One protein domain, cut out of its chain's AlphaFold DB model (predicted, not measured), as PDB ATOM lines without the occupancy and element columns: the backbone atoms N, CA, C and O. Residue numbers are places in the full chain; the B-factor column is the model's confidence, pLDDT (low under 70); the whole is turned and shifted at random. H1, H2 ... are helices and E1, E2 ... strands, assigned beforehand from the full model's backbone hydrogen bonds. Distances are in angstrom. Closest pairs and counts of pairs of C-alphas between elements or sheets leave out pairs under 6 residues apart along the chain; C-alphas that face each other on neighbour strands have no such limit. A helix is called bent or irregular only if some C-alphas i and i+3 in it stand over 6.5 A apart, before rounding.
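What this domain is: This is residues 2 to 61 of the 63 residues of the protein "Lipoprotein signal peptidase" of Desulfotomaculum aquiferis (UniProt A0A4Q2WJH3). One long helix, H1, sticks out as a free arm over residues 2 to 18, and a small two-stranded hairpin, E1 and E2, lies off to one side of the other end of H1, the end at residue 25. From the hairpin a long tail, residues 43 to 57, leads away and ends in the very short helix H2, so that the whole is an open frame with H1 and H2 well separated. The printed part has 60 residues, with two named helices and two named strands in the order H1, E1, E2, H2; the sheet has the order E1 - E2 and is antiparallel, and the class is mixed, helices and strands. It is loose, with a radius of gyration of the C-alphas of 14.8 A, and the C-alphas span 39 by 30 by 23 A.

Where its parts are: Strand E1 is residues 31 to 35, 11.5 A from first to last C-alpha, and begins at C-alpha 31, (-45.996, 16.091, -18.701). Strand E2 is residues 39 to 42, with a length of 9.5 A. Before them in the chain comes H1, residues 2 to 25, which measures 34.5 A from C-alpha 2 at (-45.463, 53.124, -25.830) to C-alpha 25 at (-39.337, 22.347, -11.612). Helix H2 is residues 58 to 61, with a length of 5.3 A, and ends at C-alpha 61, (-34.106, 31.141, -38.300).

How they stand to each other: E1 and E2 form a hairpin, antiparallel, with 158 degrees between their N-to-C directions. The C-alphas of Ser 31 and Thr 42 face each other at 4.2 A, and those of Pro 33 and His 40 at 4.3 A. N 32 and O 41 are within hydrogen-bond range at 2.9 A, and so are N 39 and O 35 at 2.9 A. H1 and E2 are apart. H1 and H2 are apart, and E1 and H2 are apart too. In H1 every pair of O i and N i+4 is within hydrogen-bond range; H2, with four residues, is too short for such a pair, and its one pair of O i and N i+3 is within range. Neither helix is bent.

The domain as a whole: The two C-alphas farthest apart, those of Ile 2 and Gly 37, are 40.1 A apart, and the C-alphas of Ile 2 and Leu 61 are 27.7 A apart. Residues 2 to 18, which belong to H1, stand free; the 43 residues without them span 37 by 23 by 13 A. The links from H1 to E1 and from E1 to E2 are tight, with 5 and 3 residues, and the link from E2 to H2 is long, with 15 residues. The printed part has no cut. The mean pLDDT of the printed part is 95.3 and no printed residue is under 70; the mean is 98 in H1 and 83 in H2.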
ATOM      1  N   ILE A   2     -45.565  53.568 -27.243       96.38
ATOM      2  CA  ILE A   2     -45.463  53.124 -25.830       96.38
ATOM      3  C   ILE A   2     -46.289  51.866 -25.498       96.38
ATOM      4  O   ILE A   2     -45.795  50.957 -24.843       96.38
ATOM      5  N   ARG A   3     -47.519  51.759 -26.023       97.19
ATOM      6  CA  ARG A   3     -48.380  50.579 -25.821       97.19
ATOM      7  C   ARG A   3     -47.741  49.299 -26.366       97.19
ATOM      8  O   ARG A   3     -47.783  48.271 -25.706       97.19
ATOM      9  N   LEU A   4     -47.116  49.384 -27.542       97.19
ATOM     10  CA  LEU A   4     -46.421  48.252 -28.156       97.19
ATOM     11  C   LEU A   4     -45.184  47.863 -27.344       97.19
ATOM     12  O   LEU A   4     -44.964  46.683 -27.114       97.19
ATOM     13  N   ALA A   5     -44.425  48.844 -26.847       97.81
ATOM     14  CA  ALA A   5     -43.275  48.586 -25.983       97.81
ATOM     15  C   ALA A   5     -43.669  47.843 -24.695       97.81
ATOM     16  O   ALA A   5     -42.994  46.892 -24.311       97.81
ATOM     17  N   ILE A   6     -44.794  48.216 -24.075       98.38
ATOM     18  CA  ILE A   6     -45.323  47.522 -22.893       98.38
ATOM     19  C   ILE A   6     -45.709  46.082 -23.241       98.38
ATOM     20  O   ILE A   6     -45.297  45.161 -22.545       98.38
ATOM     21  N   VAL A   7     -46.456  45.872 -24.331       98.25
ATOM     22  CA  VAL A   7     -46.874  44.524 -24.755       98.25
ATOM     23  C   VAL A   7     -45.663  43.636 -25.041       98.25
ATOM     24  O   VAL A   7     -45.616  42.504 -24.560       98.25
ATOM     25  N   MET A   8     -44.657  44.150 -25.757       98.31
ATOM     26  CA  MET A   8     -43.419  43.413 -26.029       98.31
ATOM     27  C   MET A   8     -42.669  43.085 -24.736       98.31
ATOM     28  O   MET A   8     -42.303  41.932 -24.524       98.31
ATOM     29  N   GLY A   9     -42.486  44.068 -23.852       98.31
ATOM     30  CA  GLY A   9     -41.772  43.880 -22.589       98.31
ATOM     31  C   GLY A   9     -42.439  42.847 -21.685       98.31
ATOM     32  O   GLY A   9     -41.773  41.943 -21.189       98.31
ATOM     33  N   VAL A  10     -43.762  42.929 -21.524       98.38
ATOM     34  CA  VAL A  10     -44.533  41.964 -20.726       98.38
ATOM     35  C   VAL A  10     -44.468  40.570 -21.344       98.38
ATOM     36  O   VAL A  10     -44.225  39.603 -20.628       98.38
ATOM     37  N   THR A  11     -44.630  40.458 -22.663       98.25
ATOM     38  CA  THR A  11     -44.584  39.160 -23.354       98.25
ATOM     39  C   THR A  11     -43.221  38.493 -23.197       98.25
ATOM     40  O   THR A  11     -43.159  37.326 -22.822       98.25
ATOM     41  N   LEU A  12     -42.128  39.233 -23.416       98.25
ATOM     42  CA  LEU A  12     -40.768  38.712 -23.253       98.25
ATOM     43  C   LEU A  12     -40.480  38.305 -21.807       98.25
ATOM     44  O   LEU A  12     -39.889  37.254 -21.568       98.25
ATOM     45  N   PHE A  13     -40.919  39.115 -20.840       98.44
ATOM     46  CA  PHE A  13     -40.751  38.802 -19.425       98.44
ATOM     47  C   PHE A  13     -41.486  37.513 -19.040       98.44
ATOM     48  O   PHE A  13     -40.901  36.639 -18.401       98.44
ATOM     49  N   LEU A  14     -42.748  37.372 -19.455       98.56
ATOM     50  CA  LEU A  14     -43.547  36.181 -19.175       98.56
ATOM     51  C   LEU A  14     -42.984  34.938 -19.876       98.56
ATOM     52  O   LEU A  14     -42.896  33.885 -19.244       98.56
ATOM     53  N   ASP A  15     -42.560  35.046 -21.138       98.25
ATOM     54  CA  ASP A  15     -41.937  33.939 -21.877       98.25
ATOM     55  C   ASP A  15     -40.673  33.429 -21.171       98.25
ATOM     56  O   ASP A  15     -40.530  32.234 -20.913       98.25
ATOM     57  N   TYR A  16     -39.777  34.338 -20.782       98.38
ATOM     58  CA  TYR A  16     -38.550  33.963 -20.089       98.38
ATOM     59  C   TYR A  16     -38.826  33.363 -18.705       98.38
ATOM     60  O   TYR A  16     -38.295  32.303 -18.361       98.38
ATOM     61  N   TYR A  17     -39.681  34.009 -17.908       98.56
ATOM     62  CA  TYR A  17     -39.958  33.575 -16.541       98.56
ATOM     63  C   TYR A  17     -40.669  32.216 -16.491       98.56
ATOM     64  O   TYR A  17     -40.318  31.361 -15.678       98.56
ATOM     65  N   THR A  18     -41.618  31.968 -17.398       98.00
ATOM     66  CA  THR A  18     -42.294  30.663 -17.486       98.00
ATOM     67  C   THR A  18     -41.325  29.541 -17.864       98.00
ATOM     68  O   THR A  18     -41.344  28.489 -17.225       98.00
ATOM     69  N   LYS A  19     -40.407  29.769 -18.814       98.00
ATOM     70  CA  LYS A  19     -39.354  28.796 -19.163       98.00
ATOM     71  C   LYS A  19     -38.420  28.503 -17.992       98.00
ATOM     72  O   LYS A  19     -38.087  27.342 -17.763       98.00
ATOM     73  N   LEU A  20     -38.036  29.523 -17.222       98.31
ATOM     74  CA  LEU A  20     -37.232  29.324 -16.015       98.31
ATOM     75  C   LEU A  20     -37.939  28.428 -14.998       98.31
ATOM     76  O   LEU A  20     -37.299  27.550 -14.423       98.31
ATOM     77  N   ILE A  21     -39.241  28.619 -14.774       98.25
ATOM     78  CA  ILE A  21     -40.007  27.754 -13.872       98.25
ATOM     79  C   ILE A  21     -39.965  26.307 -14.369       98.25
ATOM     80  O   ILE A  21     -39.621  25.422 -13.590       98.25
ATOM     81  N   VAL A  22     -40.247  26.075 -15.655       98.44
ATOM     82  CA  VAL A  22     -40.250  24.731 -16.257       98.44
ATOM     83  C   VAL A  22     -38.894  24.043 -16.083       98.44
ATOM     84  O   VAL A  22     -38.841  22.939 -15.554       98.44
ATOM     85  N   ILE A  23     -37.789  24.711 -16.428       98.19
ATOM     86  CA  ILE A  23     -36.436  24.130 -16.335       98.19
ATOM     87  C   ILE A  23     -36.055  23.780 -14.887       98.19
ATOM     88  O   ILE A  23     -35.355  22.798 -14.660       98.19
ATOM     89  N   ASN A  24     -36.501  24.569 -13.905       98.19
ATOM     90  CA  ASN A  24     -36.160  24.352 -12.494       98.19
ATOM     91  C   ASN A  24     -37.095  23.380 -11.764       98.19
ATOM     92  O   ASN A  24     -36.770  22.944 -10.658       98.19
ATOM     93  N   LYS A  25     -38.286  23.107 -12.307       98.19
ATOM     94  CA  LYS A  25     -39.337  22.347 -11.612       98.19
ATOM     95  C   LYS A  25     -39.752  21.063 -12.315       98.19
ATOM     96  O   LYS A  25     -40.398  20.254 -11.663       98.19
ATOM     97  N   MET A  26     -39.395  20.883 -13.584       98.50
ATOM     98  CA  MET A  26     -39.780  19.715 -14.370       98.50
ATOM     99  C   MET A  26     -38.559  18.958 -14.894       98.50
ATOM    100  O   MET A  26     -37.548  19.555 -15.270       98.50
ATOM    101  N   ALA A  27     -38.673  17.636 -14.983       98.44
ATOM    102  CA  ALA A  27     -37.732  16.803 -15.721       98.44
ATOM    103  C   ALA A  27     -38.001  16.882 -17.235       98.44
ATOM    104  O   ALA A  27     -39.133  17.081 -17.677       98.44
ATOM    105  N   LEU A  28     -36.962  16.720 -18.063       98.19
ATOM    106  CA  LEU A  28     -37.136  16.691 -19.519       98.19
ATOM    107  C   LEU A  28     -38.059  15.527 -19.917       98.19
ATOM    108  O   LEU A  28     -37.825  14.388 -19.523       98.19
ATOM    109  N   GLY A  29     -39.090  15.820 -20.711       98.06
ATOM    110  CA  GLY A  29     -40.124  14.864 -21.110       98.06
ATOM    111  C   GLY A  29     -41.278  14.717 -20.112       98.06
ATOM    112  O   GLY A  29     -42.266  14.061 -20.437       98.06
ATOM    113  N   GLU A  30     -41.199  15.335 -18.930       98.50
ATOM    114  CA  GLU A  30     -42.304  15.349 -17.972       98.50
ATOM    115  C   GLU A  30     -43.519  16.087 -18.546       98.50
ATOM    116  O   GLU A  30     -43.383  17.126 -19.201       98.50
ATOM    117  N   SER A  31     -44.709  15.546 -18.276       98.25
ATOM    118  CA  SER A  31     -45.996  16.091 -18.701       98.25
ATOM    119  C   SER A  31     -46.932  16.200 -17.501       98.25
ATOM    120  O   SER A  31     -47.325  15.187 -16.920       98.25
ATOM    121  N   ILE A  32     -47.287  17.429 -17.127       98.06
ATOM    122  CA  ILE A  32     -48.178  17.728 -16.002       98.06
ATOM    123  C   ILE A  32     -49.550  18.135 -16.564       98.06
ATOM    124  O   ILE A  32     -49.636  19.123 -17.303       98.06
ATOM    125  N   PRO A  33     -50.644  17.422 -16.236       98.00
ATOM    126  CA  PRO A  33     -51.983  17.818 -16.655       98.00
ATOM    127  C   PRO A  33     -52.413  19.093 -15.921       98.00
ATOM    128  O   PRO A  33     -52.563  19.096 -14.702       98.00
ATOM    129  N   VAL A  34     -52.662  20.166 -16.671       97.56
ATOM    130  CA  VAL A  34     -53.280  21.392 -16.136       97.56
ATOM    131  C   VAL A  34     -54.802  21.265 -16.202       97.56
ATOM    132  O   VAL A  34     -55.500  21.587 -15.246       97.56
ATOM    133  N   TRP A  35     -55.309  20.728 -17.315       98.31
ATOM    134  CA  TRP A  35     -56.677  20.239 -17.454       98.31
ATOM    135  C   TRP A  35     -56.620  18.803 -17.989       98.31
ATOM    136  O   TRP A  35     -56.293  18.605 -19.165       98.31
ATOM    137  N   PRO A  36     -56.945  17.794 -17.158       97.56
ATOM    138  CA  PRO A  36     -56.940  16.392 -17.564       97.56
ATOM    139  C   PRO A  36     -57.712  16.150 -18.867       97.56
ATOM    140  O   PRO A  36     -58.866  16.550 -19.001       97.56
ATOM    141  N   GLY A  37     -57.057  15.504 -19.834       96.00
ATOM    142  CA  GLY A  37     -57.634  15.181 -21.146       96.00
ATOM    143  C   GLY A  37     -57.710  16.337 -22.153       96.00
ATOM    144  O   GLY A  37     -58.064  16.088 -23.299       96.00
ATOM    145  N   VAL A  38     -57.352  17.568 -21.766       98.06
ATOM    146  CA  VAL A  38     -57.449  18.752 -22.642       98.06
ATOM    147  C   VAL A  38     -56.112  19.475 -22.777       98.06
ATOM    148  O   VAL A  38     -55.657  19.718 -23.891       98.06
ATOM    149  N   PHE A  39     -55.460  19.805 -21.660       98.00
ATOM    150  CA  PHE A  39     -54.250  20.622 -21.656       98.00
ATOM    151  C   PHE A  39     -53.199  20.082 -20.689       98.00
ATOM    152  O   PHE A  39     -53.446  19.923 -19.491       98.00
ATOM    153  N   HIS A  40     -52.007  19.837 -21.228       98.31
ATOM    154  CA  HIS A  40     -50.843  19.381 -20.482       98.31
ATOM    155  C   HIS A  40     -49.688  20.349 -20.706       98.31
ATOM    156  O   HIS A  40     -49.449  20.796 -21.830       98.31
ATOM    157  N   LEU A  41     -48.972  20.651 -19.628       98.12
ATOM    158  CA  LEU A  41     -47.692  21.326 -19.695       98.12
ATOM    159  C   LEU A  41     -46.609  20.261 -19.824       98.12
ATOM    160  O   LEU A  41     -46.385  19.500 -18.884       98.12
ATOM    161  N   THR A  42     -45.943  20.217 -20.973       97.94
ATOM    162  CA  THR A  42     -44.889  19.236 -21.252       97.94
ATOM    163  C   THR A  42     -43.552  19.936 -21.426       97.94
ATOM    164  O   THR A  42     -43.433  20.849 -22.245       97.94
ATOM    165  N   TYR A  43     -42.527  19.497 -20.695       98.38
ATOM    166  CA  TYR A  43     -41.182  20.029 -20.874       98.38
ATOM    167  C   TYR A  43     -40.481  19.332 -22.045       98.38
ATOM    168  O   TYR A  43     -40.051  18.185 -21.945       98.38
ATOM    169  N   ILE A  44     -40.349  20.047 -23.164       96.38
ATOM    170  CA  ILE A  44     -39.664  19.586 -24.377       96.38
ATOM    171  C   ILE A  44     -38.600  20.613 -24.776       96.38
ATOM    172  O   ILE A  44     -38.857  21.815 -24.788       96.38
ATOM    173  N   GLN A  45     -37.414  20.136 -25.154       94.94
ATOM    174  CA  GLN A  45     -36.388  20.946 -25.812       94.94
ATOM    175  C   GLN A  45     -36.495  20.752 -27.326       94.94
ATOM    176  O   GLN A  45     -36.351  19.636 -27.818       94.94
ATOM    177  N   ASN A  46     -36.752  21.833 -28.067       92.69
ATOM    178  CA  ASN A  46     -36.830  21.804 -29.527       92.69
ATOM    179  C   ASN A  46     -35.598  22.502 -30.137       92.69
ATOM    180  O   ASN A  46     -35.572  23.732 -30.181       92.69
ATOM    181  N   PRO A  47     -34.573  21.757 -30.596       90.62
ATOM    182  CA  PRO A  47     -33.384  22.338 -31.226       90.62
ATOM    183  C   PRO A  47     -33.624  22.825 -32.669       90.62
ATOM    184  O   PRO A  47     -32.694  23.329 -33.302       90.62
ATOM    185  N   GLY A  48     -34.832  22.633 -33.213       90.25
ATOM    186  CA  GLY A  48     -35.260  23.120 -34.524       90.25
ATOM    187  C   GLY A  48     -36.431  24.105 -34.439       90.25
ATOM    188  O   GLY A  48     -36.869  24.505 -33.364       90.25
ATOM    189  N   ALA A  49     -36.945  24.499 -35.602       87.94
ATOM    190  CA  ALA A  49     -38.143  25.323 -35.743       87.94
ATOM    191  C   ALA A  49     -39.427  24.508 -35.478       87.94
ATOM    192  O   ALA A  49     -39.410  23.437 -34.862       87.94
ATOM    193  N   ALA A  50     -40.569  24.989 -35.978       87.75
ATOM    194  CA  ALA A  50     -41.797  24.200 -36.025       87.75
ATOM    195  C   ALA A  50     -41.544  22.819 -36.669       87.75
ATOM    196  O   ALA A  50     -40.778  22.700 -37.627       87.75
ATOM    197  N   PHE A  51     -42.172  21.773 -36.120       88.00
ATOM    198  CA  PHE A  51     -42.028  20.376 -36.565       88.00
ATOM    199  C   PHE A  51     -40.592  19.813 -36.532       88.00
ATOM    200  O   PHE A  51     -40.301  18.835 -37.213       88.00
ATOM    201  N   GLY A  52     -39.677  20.423 -35.769       86.81
ATOM    202  CA  GLY A  52     -38.273  19.995 -35.705       86.81
ATOM    203  C   GLY A  52     -37.470  20.303 -36.974       86.81
ATOM    204  O   GLY A  52     -36.348  19.819 -37.132       86.81
ATOM    205  N   MET A  53     -38.018  21.110 -37.889       91.25
ATOM    206  CA  MET A  53     -37.321  21.505 -39.111       91.25
ATOM    207  C   MET A  53     -36.052  22.296 -38.789       91.25
ATOM    208  O   MET A  53     -36.021  23.082 -37.844       91.25
ATOM    209  N   LEU A  54     -35.018  22.129 -39.619       89.50
ATOM    210  CA  LEU A  54     -33.770  22.900 -39.525       89.50
ATOM    211  C   LEU A  54     -33.071  22.788 -38.152       89.50
ATOM    212  O   LEU A  54     -32.420  23.733 -37.707       89.50
ATOM    213  N   ALA A  55     -33.170  21.632 -37.487       90.06
ATOM    214  CA  ALA A  55     -32.468  21.369 -36.232       90.06
ATOM    215  C   ALA A  55     -30.960  21.665 -36.349       90.06
ATOM    216  O   ALA A  55     -30.302  21.264 -37.311       90.06
ATOM    217  N   GLY A  56     -30.419  22.414 -35.384       87.81
ATOM    218  CA  GLY A  56     -29.013  22.836 -35.375       87.81
ATOM    219  C   GLY A  56     -28.657  23.953 -36.366       87.81
ATOM    220  O   GLY A  56     -27.513  24.402 -36.389       87.81
ATOM    221  N   LYS A  57     -29.615  24.450 -37.164       89.94
ATOM    222  CA  LYS A  57     -29.444  25.593 -38.078       89.94
ATOM    223  C   LYS A  57     -30.115  26.858 -37.527       89.94
ATOM    224  O   LYS A  57     -30.725  27.616 -38.275       89.94
ATOM    225  N   THR A  58     -29.985  27.102 -36.222       84.06
ATOM    226  CA  THR A  58     -30.636  28.218 -35.508       84.06
ATOM    227  C   THR A  58     -30.347  29.578 -36.140       84.06
ATOM    228  O   THR A  58     -31.248  30.401 -36.253       84.06
ATOM    229  N   TRP A  59     -29.121  29.798 -36.622       83.94
ATOM    230  CA  TRP A  59     -28.737  31.043 -37.293       83.94
ATOM    231  C   TRP A  59     -29.577  31.363 -38.534       83.94
ATOM    232  O   TRP A  59     -29.821  32.531 -38.786       83.94
ATOM    233  N   PHE A  60     -30.066  30.363 -39.275       85.31
ATOM    234  CA  PHE A  60     -30.936  30.585 -40.438       85.31
ATOM    235  C   PHE A  60     -32.345  31.061 -40.042       85.31
ATOM    236  O   PHE A  60     -33.032  31.690 -40.834       85.31
ATOM    237  N   LEU A  61     -32.786  30.758 -38.816       80.12
ATOM    238  CA  LEU A  61     -34.106  31.141 -38.300       80.12
ATOM    239  C   LEU A  61     -34.118  32.527 -37.641       80.12
ATOM    240  O   LEU A  61     -35.191  33.079 -37.420       80.12
TER     241      LEU A  61